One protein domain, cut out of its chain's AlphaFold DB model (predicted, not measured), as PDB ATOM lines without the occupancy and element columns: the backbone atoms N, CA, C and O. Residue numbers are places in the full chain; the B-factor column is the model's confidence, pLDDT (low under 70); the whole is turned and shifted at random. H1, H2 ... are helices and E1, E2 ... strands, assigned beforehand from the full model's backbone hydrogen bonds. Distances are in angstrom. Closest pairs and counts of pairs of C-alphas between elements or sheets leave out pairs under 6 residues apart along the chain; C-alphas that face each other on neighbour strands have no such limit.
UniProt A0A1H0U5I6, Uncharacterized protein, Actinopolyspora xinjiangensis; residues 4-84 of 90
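Overview. This is residues 4 to 84 of the 90 residues of an uncharacterized protein of Actinopolyspora xinjiangensis (UniProt A0A1H0U5I6). A twisted sheet of four strands has both helices over one face, H2 over its middle and H1 beside H2 toward the E1 edge, and no named helix on the other face. Residues 21 to 38 loop past one end of the sheet. The printed part has 81 residues, with named elements in the order H1 E1 E2 E3 H2 E4; the sheet runs E1 E4 E2 E3, mixed, and the class is mixed, helices and strands. It is compact, with a radius of gyration of the C-alphas of 11.7 A and spans of 33 by 24 by 21 A.

Arrangement. E2, residues 39 to 44, and E3, residues 52 to 57, form an antiparallel hairpin; N 41 and O 55, 3.0 A apart, are within hydrogen-bond range. E4, residues 79 to 83, is antiparallel to E2, with N 42 and O 80 at 2.8 A. Edge strand E1, residues 18 to 20, is parallel to E4, with N 19 and O 79 at 2.9 A. H2, residues 62 to 72, is on the sheet at a height of 8.2 A; its closest C-alphas to E2 are those of Ala 69 and Trp 43, 6.1 A. E3, H2 and E4 make a split strand-helix-strand unit, E2 between its strands, with a right-handed crossover. H1, residues 4 to 14, is on the same face, giving two layers, helices on one face of a sheet. H1 and H2 touch, closest at C-alphas 12 and 63, 5.1 A, at a shallow tilt of 26 degrees, the same way. Every O i to N i+4 pair is within hydrogen-bond range in H2, and 6 of 7 in H1.

Along the chain. H1 begins at C-alpha 4 (2.421, 47.747, -2.979) and spans 15.3 A; H2 spans 14.9 A. E2 spans 17.1 A, E3 16.5 A, and E4 13.4 A, ending at C-alpha 83 (8.386, 50.864, 11.129).

Size, cuts and confidence. The C-alphas farthest apart, Ala 4 and Pro 48, are 36.5 A apart. The printed part has no cut; the link E1 to E2 is long. Mean pLDDT of the printed part is 87.9, with residue 4 under 70.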
ATOM      1  N   ALA A   4       3.298  48.695  -3.672       68.62
ATOM      2  CA  ALA A   4       2.421  47.747  -2.979       68.62
ATOM      3  C   ALA A   4       2.899  47.452  -1.548       68.62
ATOM      4  O   ALA A   4       2.121  47.499  -0.605       68.62
ATOM      5  N   TYR A   5       4.218  47.303  -1.379       70.06
ATOM      6  CA  TYR A   5       4.855  46.981  -0.103       70.06
ATOM      7  C   TYR A   5       4.579  48.023   0.991       70.06
ATOM      8  O   TYR A   5       4.621  47.697   2.165       70.06
ATOM      9  N   ARG A   6       4.322  49.289   0.636       71.31
ATOM     10  CA  ARG A   6       3.999  50.349   1.609       71.31
ATOM     11  C   ARG A   6       2.494  50.519   1.788       71.31
ATOM     12  O   ARG A   6       2.056  50.848   2.886       71.31
ATOM     13  N   THR A   7       1.724  50.313   0.721       78.00
ATOM     14  CA  THR A   7       0.264  50.437   0.739       78.00
ATOM     15  C   THR A   7      -0.371  49.426   1.688       78.00
ATOM     16  O   THR A   7      -1.165  49.846   2.524       78.00
ATOM     17  N   ASP A   8       0.036  48.154   1.633       79.31
ATOM     18  CA  ASP A   8      -0.555  47.099   2.473       79.31
ATOM     19  C   ASP A   8      -0.337  47.370   3.971       79.31
ATOM     20  O   ASP A   8      -1.270  47.300   4.767       79.31
ATOM     21  N   LEU A   9       0.878  47.780   4.359       82.44
ATOM     22  CA  LEU A   9       1.185  48.165   5.741       82.44
ATOM     23  C   LEU A   9       0.392  49.400   6.192       82.44
ATOM     24  O   LEU A   9      -0.122  49.440   7.308       82.44
ATOM     25  N   HIS A  10       0.306  50.424   5.343       84.06
ATOM     26  CA  HIS A  10      -0.432  51.641   5.671       84.06
ATOM     27  C   HIS A  10      -1.929  51.360   5.861       84.06
ATOM     28  O   HIS A  10      -2.538  51.865   6.804       84.06
ATOM     29  N   GLU A  11      -2.529  50.548   4.990       84.19
ATOM     30  CA  GLU A  11      -3.915  50.098   5.141       84.19
ATOM     31  C   GLU A  11      -4.086  49.265   6.412       84.19
ATOM     32  O   GLU A  11      -5.031  49.501   7.168       84.19
ATOM     33  N   ALA A  12      -3.135  48.367   6.698       83.12
ATOM     34  CA  ALA A  12      -3.154  47.563   7.910       83.12
ATOM     35  C   ALA A  12      -3.246  48.435   9.168       83.12
ATOM     36  O   ALA A  12      -4.111  48.214  10.010       83.12
ATOM     37  N   ILE A  13      -2.415  49.475   9.249       86.25
ATOM     38  CA  ILE A  13      -2.371  50.387  10.394       86.25
ATOM     39  C   ILE A  13      -3.589  51.311  10.457       86.25
ATOM     40  O   ILE A  13      -4.196  51.459  11.508       86.25
ATOM     41  N   THR A  14      -3.960  51.957   9.352       84.31
ATOM     42  CA  THR A  14      -4.984  53.021   9.382       84.31
ATOM     43  C   THR A  14      -6.409  52.521   9.590       84.31
ATOM     44  O   THR A  14      -7.278  53.299   9.982       84.31
ATOM     45  N   THR A  15      -6.668  51.244   9.313       81.12
ATOM     46  CA  THR A  15      -8.003  50.636   9.448       81.12
ATOM     47  C   THR A  15      -8.215  49.924  10.780       81.12
ATOM     48  O   THR A  15      -9.333  49.499  11.069       81.12
ATOM     49  N   ARG A  16      -7.162  49.792  11.588       80.62
ATOM     50  CA  ARG A  16      -7.166  49.051  12.849       80.62
ATOM     51  C   ARG A  16      -6.891  49.999  14.006       80.62
ATOM     52  O   ARG A  16      -6.286  51.050  13.819       80.62
ATOM     53  N   ASP A  17      -7.332  49.624  15.201       80.88
ATOM     54  CA  ASP A  17      -7.070  50.388  16.425       80.88
ATOM     55  C   ASP A  17      -5.627  50.148  16.900       80.88
ATOM     56  O   ASP A  17      -5.371  49.519  17.925       80.88
ATOM     57  N   VAL A  18      -4.663  50.556  16.069       87.75
ATOM     58  CA  VAL A  18      -3.234  50.380  16.318       87.75
ATOM     59  C   VAL A  18      -2.507  51.708  16.300       87.75
ATOM     60  O   VAL A  18      -2.750  52.594  15.476       87.75
ATOM     61  N   ARG A  19      -1.553  51.834  17.215       89.69
ATOM     62  CA  ARG A  19      -0.751  53.035  17.375       89.69
ATOM     63  C   ARG A  19       0.579  52.891  16.654       89.69
ATOM     64  O   ARG A  19       1.281  51.899  16.808       89.69
ATOM     65  N   LEU A  20       0.982  53.934  15.939       89.25
ATOM     66  CA  LEU A  20       2.346  54.044  15.431       89.25
ATOM     67  C   LEU A  20       3.289  54.584  16.512       89.25
ATOM     68  O   LEU A  20       3.051  55.646  17.096       89.25
ATOM     69  N   SER A  21       4.368  53.849  16.761       88.38
ATOM     70  CA  SER A  21       5.496  54.290  17.579       88.38
ATOM     71  C   SER A  21       6.432  55.187  16.755       88.38
ATOM     72  O   SER A  21       6.545  55.017  15.540       88.38
ATOM     73  N   PRO A  22       7.110  56.165  17.388       83.88
ATOM     74  CA  PRO A  22       8.105  57.002  16.719       83.88
ATOM     75  C   PRO A  22       9.438  56.279  16.461       83.88
ATOM     76  O   PRO A  22      10.339  56.869  15.859       83.88
ATOM     77  N   TYR A  23       9.606  55.051  16.960       86.25
ATOM     78  CA  TYR A  23      10.836  54.280  16.815       86.25
ATOM     79  C   TYR A  23      10.811  53.408  15.546       86.25
ATOM     80  O   TYR A  23       9.747  52.946  15.122       86.25
ATOM     81  N   PRO A  24      11.974  53.209  14.899       86.50
ATOM     82  CA  PRO A  24      12.087  52.274  13.788       86.50
ATOM     83  C   PRO A  24      12.025  50.829  14.295       86.50
ATOM     84  O   PRO A  24      12.393  50.559  15.434       86.50
ATOM     85  N   ALA A  25      11.631  49.900  13.422       86.69
ATOM     86  CA  ALA A  25      11.740  48.476  13.722       86.69
ATOM     87  C   ALA A  25      13.221  48.065  13.836       86.69
ATOM     88  O   ALA A  25      14.011  48.383  12.947       86.69
ATOM     89  N   ASP A  26      13.578  47.339  14.899       83.50
ATOM     90  CA  ASP A  26      14.954  46.885  15.188       83.50
ATOM     91  C   ASP A  26      15.150  45.378  14.922       83.50
ATOM     92  O   ASP A  26      15.813  44.666  15.672       83.50
ATOM     93  N   TYR A  27      14.510  44.855  13.871       84.00
ATOM     94  CA  TYR A  27      14.605  43.441  13.498       84.00
ATOM     95  C   TYR A  27      15.135  43.277  12.080       84.00
ATOM     96  O   TYR A  27      14.707  43.978  11.164       84.00
ATOM     97  N   ASP A  28      16.003  42.283  11.900       83.88
ATOM     98  CA  ASP A  28      16.631  41.998  10.610       83.88
ATOM     99  C   ASP A  28      15.744  41.139   9.691       83.88
ATOM    100  O   ASP A  28      15.768  41.304   8.471       83.88
ATOM    101  N   GLU A  29      14.928  40.235  10.247       90.75
ATOM    102  CA  GLU A  29      14.193  39.221   9.481       90.75
ATOM    103  C   GLU A  29      12.748  39.028   9.967       90.75
ATOM    104  O   GLU A  29      12.444  39.062  11.160       90.75
ATOM    105  N   CYS A  30      11.833  38.839   9.018       91.62
ATOM    106  CA  CYS A  30      10.422  38.571   9.253       91.62
ATOM    107  C   CYS A  30      10.226  37.137   9.745       91.62
ATOM    108  O   CYS A  30      10.557  36.189   9.032       91.62
ATOM    109  N   ALA A  31       9.577  36.984  10.898       88.81
ATOM    110  CA  ALA A  31       9.317  35.679  11.503       88.81
ATOM    111  C   ALA A  31       8.398  34.771  10.657       88.81
ATOM    112  O   ALA A  31       8.471  33.552  10.772       88.81
ATOM    113  N   GLU A  32       7.563  35.353   9.790       90.38
ATOM    114  CA  GLU A  32       6.568  34.618   8.995       90.38
ATOM    115  C   GLU A  32       7.127  34.058   7.680       90.38
ATOM    116  O   GLU A  32       6.729  32.984   7.233       90.38
ATOM    117  N   CYS A  33       8.027  34.791   7.017       90.75
ATOM    118  CA  CYS A  33       8.455  34.459   5.652       90.75
ATOM    119  C   CYS A  33       9.966  34.549   5.399       90.75
ATOM    120  O   CYS A  33      10.402  34.251   4.288       90.75
ATOM    121  N   GLY A  34      10.763  34.980   6.380       88.06
ATOM    122  CA  GLY A  34      12.219  35.099   6.261       88.06
ATOM    123  C   GLY A  34      12.721  36.250   5.376       88.06
ATOM    124  O   GLY A  34      13.913  36.400   5.123       88.06
ATOM    125  N   HIS A  35      11.822  37.091   4.858       89.19
ATOM    126  CA  HIS A  35      12.227  38.329   4.190       89.19
ATOM    127  C   HIS A  35      12.764  39.352   5.197       89.19
ATOM    128  O   HIS A  35      12.401  39.277   6.367       89.19
ATOM    129  N   PRO A  36      13.553  40.352   4.759       88.06
ATOM    130  CA  PRO A  36      13.987  41.429   5.640       88.06
ATOM    131  C   PRO A  36      12.808  42.051   6.394       88.06
ATOM    132  O   PRO A  36      11.808  42.444   5.774       88.06
ATOM    133  N   ALA A  37      12.912  42.102   7.722       87.00
ATOM    134  CA  ALA A  37      11.914  42.780   8.533       87.00
ATOM    135  C   ALA A  37      12.024  44.296   8.332       87.00
ATOM    136  O   ALA A  37      13.087  44.849   8.064       87.00
ATOM    137  N   GLY A  38      10.876  44.962   8.401       88.06
ATOM    138  CA  GLY A  38      10.775  46.428   8.381       88.06
ATOM    139  C   GLY A  38       9.613  46.933   9.233       88.06
ATOM    140  O   GLY A  38       9.216  48.096   9.146       88.06
ATOM    141  N   VAL A  39       9.009  46.025  10.001       91.62
ATOM    142  CA  VAL A  39       7.859  46.269  10.857       91.62
ATOM    143  C   VAL A  39       8.008  45.413  12.107       91.62
ATOM    144  O   VAL A  39       8.239  44.209  12.012       91.62
ATOM    145  N   ALA A  40       7.841  46.016  13.273       94.25
ATOM    146  CA  ALA A  40       7.713  45.305  14.533       94.25
ATOM    147  C   ALA A  40       6.360  45.636  15.154       94.25
ATOM    148  O   ALA A  40       5.949  46.795  15.177       94.25
ATOM    149  N   VAL A  41       5.649  44.610  15.607       94.44
ATOM    150  CA  VAL A  41       4.329  44.743  16.229       94.44
ATOM    151  C   VAL A  41       4.457  44.325  17.682       94.44
ATOM    152  O   VAL A  41       4.998  43.255  17.950       94.44
ATOM    153  N   TYR A  42       3.962  45.152  18.594       94.19
ATOM    154  CA  TYR A  42       4.028  44.976  20.040       94.19
ATOM    155  C   TYR A  42       2.620  44.987  20.623       94.19
ATOM    156  O   TYR A  42       1.821  45.865  20.296       94.19
ATOM    157  N   TRP A  43       2.325  44.052  21.517       94.31
ATOM    158  CA  TRP A  43       1.061  44.014  22.248       94.31
ATOM    159  C   TRP A  43       1.267  43.414  23.636       94.31
ATOM    160  O   TRP A  43       2.307  42.820  23.931       94.31
ATOM    161  N   TRP A  44       0.282  43.610  24.505       93.69
ATOM    162  CA  TRP A  44       0.266  43.008  25.829       93.69
ATOM    163  C   TRP A  44      -0.641  41.779  25.819       93.69
ATOM    164  O   TRP A  44      -1.829  41.911  25.527       93.69
ATOM    165  N   ASP A  45      -0.102  40.599  26.122       91.31
ATOM    166  CA  ASP A  45      -0.850  39.343  25.995       91.31
ATOM    167  C   ASP A  45      -2.073  39.281  26.922       91.31
ATOM    168  O   ASP A  45      -1.988  39.524  28.131       91.31
ATOM    169  N   ALA A  46      -3.204  38.850  26.363       91.62
ATOM    170  CA  ALA A  46      -4.426  38.512  27.089       91.62
ATOM    171  C   ALA A  46      -4.310  37.199  27.873       91.62
ATOM    172  O   ALA A  46      -5.138  36.926  28.746       91.62
ATOM    173  N   TYR A  47      -3.306  36.373  27.560       86.50
ATOM    174  CA  TYR A  47      -3.143  35.031  28.111       86.50
ATOM    175  C   TYR A  47      -1.803  34.867  28.845       86.50
ATOM    176  O   TYR A  47      -0.811  35.497  28.486       86.50
ATOM    177  N   PRO A  48      -1.734  34.007  29.880       85.19
ATOM    178  CA  PRO A  48      -0.483  33.720  30.570       85.19
ATOM    179  C   PRO A  48       0.597  33.117  29.649       85.19
ATOM    180  O   PRO A  48       0.278  32.226  28.861       85.19
ATOM    181  N   PRO A  49       1.883  33.478  29.835       81.38
ATOM    182  CA  PRO A  49       2.388  34.420  30.835       81.38
ATOM    183  C   PRO A  49       2.166  35.877  30.398       81.38
ATOM    184  O   PRO A  49       2.777  36.320  29.438       81.38
ATOM    185  N   TYR A  50       1.331  36.623  31.137       86.56
ATOM    186  CA  TYR A  50       1.020  38.020  30.822       86.56
ATOM    187  C   TYR A  50       2.302  38.841  30.683       86.56
ATOM    188  O   TYR A  50       3.164  38.804  31.571       86.56
ATOM    189  N   GLY A  51       2.411  39.608  29.607       91.38
ATOM    190  CA  GLY A  51       3.596  40.403  29.345       91.38
ATOM    191  C   GLY A  51       3.545  41.113  28.005       91.38
ATOM    192  O   GLY A  51       2.601  40.968  27.233       91.38
ATOM    193  N   TRP A  52       4.594  41.893  27.751       91.94
ATOM    194  CA  TRP A  52       4.844  42.446  26.429       91.94
ATOM    195  C   TRP A  52       5.343  41.346  25.505       91.94
ATOM    196  O   TRP A  52       6.400  40.760  25.755       91.94
ATOM    197  N   THR A  53       4.616  41.149  24.414       93.62
ATOM    198  CA  THR A  53       5.013  40.294  23.302       93.62
ATOM    199  C   THR A  53       5.242  41.143  22.064       93.62
ATOM    200  O   THR A  53       4.718  42.250  21.918       93.62
ATOM    201  N   SER A  54       6.127  40.654  21.200       93.06
ATOM    202  CA  SER A  54       6.452  41.310  19.943       93.06
ATOM    203  C   SER A  54       6.666  40.297  18.830       93.06
ATOM    204  O   SER A  54       7.066  39.157  19.076       93.06
ATOM    205  N   ALA A  55       6.416  40.726  17.597       94.06
ATOM    206  CA  ALA A  55       6.687  39.941  16.405       94.06
ATOM    207  C   ALA A  55       7.279  40.812  15.291       94.06
ATOM    208  O   ALA A  55       6.752  41.875  14.948       94.06
ATOM    209  N   ALA A  56       8.377  40.326  14.715       92.12
ATOM    210  CA  ALA A  56       9.034  40.930  13.566       92.12
ATOM    211  C   ALA A  56       8.330  40.521  12.271       92.12
ATOM    212  O   ALA A  56       8.130  39.333  11.998       92.12
ATOM    213  N   SER A  57       7.996  41.493  11.430       91.44
ATOM    214  CA  SER A  57       7.314  41.255  10.166       91.44
ATOM    215  C   SER A  57       7.883  42.083   9.016       91.44
ATOM    216  O   SER A  57       8.482  43.149   9.177       91.44
ATOM    217  N   CYS A  58       7.707  41.560   7.808       90.75
ATOM    218  CA  CYS A  58       7.777  42.356   6.599       90.75
ATOM    219  C   CYS A  58       6.403  43.024   6.403       90.75
ATOM    220  O   CYS A  58       5.391  42.468   6.834       90.75
ATOM    221  N   PRO A  59       6.295  44.178   5.739       86.94
ATOM    222  CA  PRO A  59       5.011  44.858   5.553       86.94
ATOM    223  C   PRO A  59       3.943  44.075   4.775       86.94
ATOM    224  O   PRO A  59       2.772  44.407   4.910       86.94
ATOM    225  N   LEU A  60       4.298  43.032   4.011       87.50
ATOM    226  CA  LEU A  60       3.304  42.124   3.416       87.50
ATOM    227  C   LEU A  60       2.661  41.207   4.468       87.50
ATOM    228  O   LEU A  60       1.475  40.909   4.389       87.50
ATOM    229  N   CYS A  61       3.441  40.758   5.452       91.12
ATOM    230  CA  CYS A  61       2.970  39.907   6.546       91.12
ATOM    231  C   CYS A  61       2.455  40.719   7.742       91.12
ATOM    232  O   CYS A  61       1.758  40.170   8.590       91.12
ATOM    233  N   ALA A  62       2.775  42.013   7.820       90.81
ATOM    234  CA  ALA A  62       2.442  42.866   8.955       90.81
ATOM    235  C   ALA A  62       0.941  42.903   9.253       90.81
ATOM    236  O   ALA A  62       0.570  42.872  10.418       90.81
ATOM    237  N   GLY A  63       0.078  42.898   8.230       90.38
ATOM    238  CA  GLY A  63      -1.373  42.837   8.432       90.38
ATOM    239  C   GLY A  63      -1.809  41.608   9.235       90.38
ATOM    240  O   GLY A  63      -2.535  41.755  10.209       90.38
ATOM    241  N   LEU A  64      -1.281  40.426   8.895       91.06
ATOM    242  CA  LEU A  64      -1.575  39.174   9.605       91.06
ATOM    243  C   LEU A  64      -1.090  39.214  11.057       91.06
ATOM    244  O   LEU A  64      -1.779  38.750  11.959       91.06
ATOM    245  N   VAL A  65       0.100  39.773  11.282       93.44
ATOM    246  CA  VAL A  65       0.673  39.893  12.628       93.44
ATOM    247  C   VAL A  65      -0.113  40.893  13.472       93.44
ATOM    248  O   VAL A  65      -0.340  40.637  14.648       93.44
ATOM    249  N   ILE A  66      -0.562  42.003  12.883       93.19
ATOM    250  CA  ILE A  66      -1.414  42.979  13.567       93.19
ATOM    251  C   ILE A  66      -2.775  42.359  13.909       93.19
ATOM    252  O   ILE A  66      -3.240  42.536  15.030       93.19
ATOM    253  N   ASP A  67      -3.393  41.623  12.981       91.75
ATOM    254  CA  ASP A  67      -4.664  40.930  13.232       91.75
ATOM    255  C   ASP A  67      -4.526  39.949  14.401       91.75
ATOM    256  O   ASP A  67      -5.303  40.011  15.354       91.75
ATOM    257  N   ARG A  68      -3.467  39.130  14.397       92.62
ATOM    258  CA  ARG A  68      -3.160  38.229  15.513       92.62
ATOM    259  C   ARG A  68      -2.943  38.990  16.822       92.62
ATOM    260  O   ARG A  68      -3.495  38.606  17.844       92.62
ATOM    261  N   ALA A  69      -2.169  40.073  16.794       93.31
ATOM    262  CA  ALA A  69      -1.901  40.883  17.978       93.31
ATOM    263  C   ALA A  69      -3.188  41.469  18.574       93.31
ATOM    264  O   ALA A  69      -3.321  41.497  19.789       93.31
ATOM    265  N   LEU A  70      -4.148  41.896  17.750       91.88
ATOM    266  CA  LEU A  70      -5.441  42.405  18.220       91.88
ATOM    267  C   LEU A  70      -6.316  41.305  18.835       91.88
ATOM    268  O   LEU A  70      -7.035  41.567  19.795       91.88
ATOM    269  N   GLU A  71      -6.248  40.082  18.310       92.00
ATOM    270  CA  GLU A  71      -6.941  38.919  18.881       92.00
ATOM    271  C   GLU A  71      -6.303  38.443  20.196       92.00
ATOM    272  O   GLU A  71      -7.001  37.985  21.101       92.00
ATOM    273  N   GLU A  72      -4.976  38.546  20.301       92.69
ATOM    274  CA  GLU A  72      -4.183  38.086  21.445       92.69
ATOM    275  C   GLU A  72      -3.963  39.178  22.504       92.69
ATOM    276  O   GLU A  72      -3.478  38.866  23.594       92.69
ATOM    277  N   CYS A  73      -4.304  40.443  22.228       91.62
ATOM    278  CA  CYS A  73      -4.101  41.545  23.169       91.62
ATOM    279  C   CYS A  73      -5.145  41.578  24.284       91.62
ATOM    280  O   CYS A  73      -6.318  41.250  24.102       91.62
ATOM    281  N   GLN A  74      -4.717  42.006  25.469       87.00
ATOM    282  CA  GLN A  74      -5.620  42.233  26.588       87.00
ATOM    283  C   GLN A  74      -6.604  43.372  26.268       87.00
ATOM    284  O   GLN A  74      -6.193  44.438  25.804       87.00
ATOM    285  N   ASP A  75      -7.884  43.185  26.612       86.50
ATOM    286  CA  ASP A  75      -8.923  44.213  26.471       86.50
ATOM    287  C   ASP A  75      -8.468  45.576  27.024       86.50
ATOM    288  O   ASP A  75      -8.103  45.711  28.198       86.50
ATOM    289  N   GLY A  76      -8.524  46.604  26.172       82.56
ATOM    290  CA  GLY A  76      -8.136  47.974  26.515       82.56
ATOM    291  C   GLY A  76      -6.634  48.269  26.431       82.56
ATOM    292  O   GLY A  76      -6.228  49.368  26.812       82.56
ATOM    293  N   THR A  77      -5.812  47.333  25.945       83.31
ATOM    294  CA  THR A  77      -4.400  47.585  25.612       83.31
ATOM    295  C   THR A  77      -4.235  47.869  24.120       83.31
ATOM    296  O   THR A  77      -4.841  47.208  23.284       83.31
ATOM    297  N   GLU A  78      -3.441  48.887  23.781       86.38
ATOM    298  CA  GLU A  78      -3.194  49.269  22.387       86.38
ATOM    299  C   GLU A  78      -2.084  48.402  21.775       86.38
ATOM    300  O   GLU A  78      -0.999  48.260  22.352       86.38
ATOM    301  N   VAL A  79      -2.310  47.900  20.559       92.81
ATOM    302  CA  VAL A  79      -1.247  47.316  19.731       92.81
ATOM    303  C   VAL A  79      -0.398  48.447  19.157       92.81
ATOM    304  O   VAL A  79      -0.915  49.397  18.566       92.81
ATOM    305  N   THR A  80       0.918  48.356  19.322       94.19
ATOM    306  CA  THR A  80       1.876  49.358  18.846       94.19
ATOM    307  C   THR A  80       2.696  48.809  17.685       94.19
ATOM    308  O   THR A  80       3.198  47.692  17.748       94.19
ATOM    309  N   VAL A  81       2.865  49.602  16.630       93.38
ATOM    310  CA  VAL A  81       3.641  49.243  15.440       93.38
ATOM    311  C   VAL A  81       4.830  50.185  15.280       93.38
ATOM    312  O   VAL A  81       4.677  51.407  15.290       93.38
ATOM    313  N   GLU A  82       6.012  49.610  15.090       93.81
ATOM    314  CA  GLU A  82       7.260  50.296  14.747       93.81
ATOM    315  C   GLU A  82       7.631  49.991  13.303       93.81
ATOM    316  O   GLU A  82       7.571  48.843  12.864       93.81
ATOM    317  N   THR A  83       7.990  51.017  12.534       89.50
ATOM    318  CA  THR A  83       8.386  50.864  11.129       89.50
ATOM    319  C   THR A  83       9.116  52.109  10.628       89.50
ATOM    320  O   THR A  83       8.718  53.240  10.901       89.50
ATOM    321  N   ASP A  84      10.170  51.919   9.839       81.88
ATOM    322  CA  ASP A  84      10.861  52.989   9.109       81.88
ATOM    323  C   ASP A  84      10.193  53.299   7.750       81.88
ATOM    324  O   ASP A  84      10.444  54.333   7.122       81.88
TER     325      ASP A  84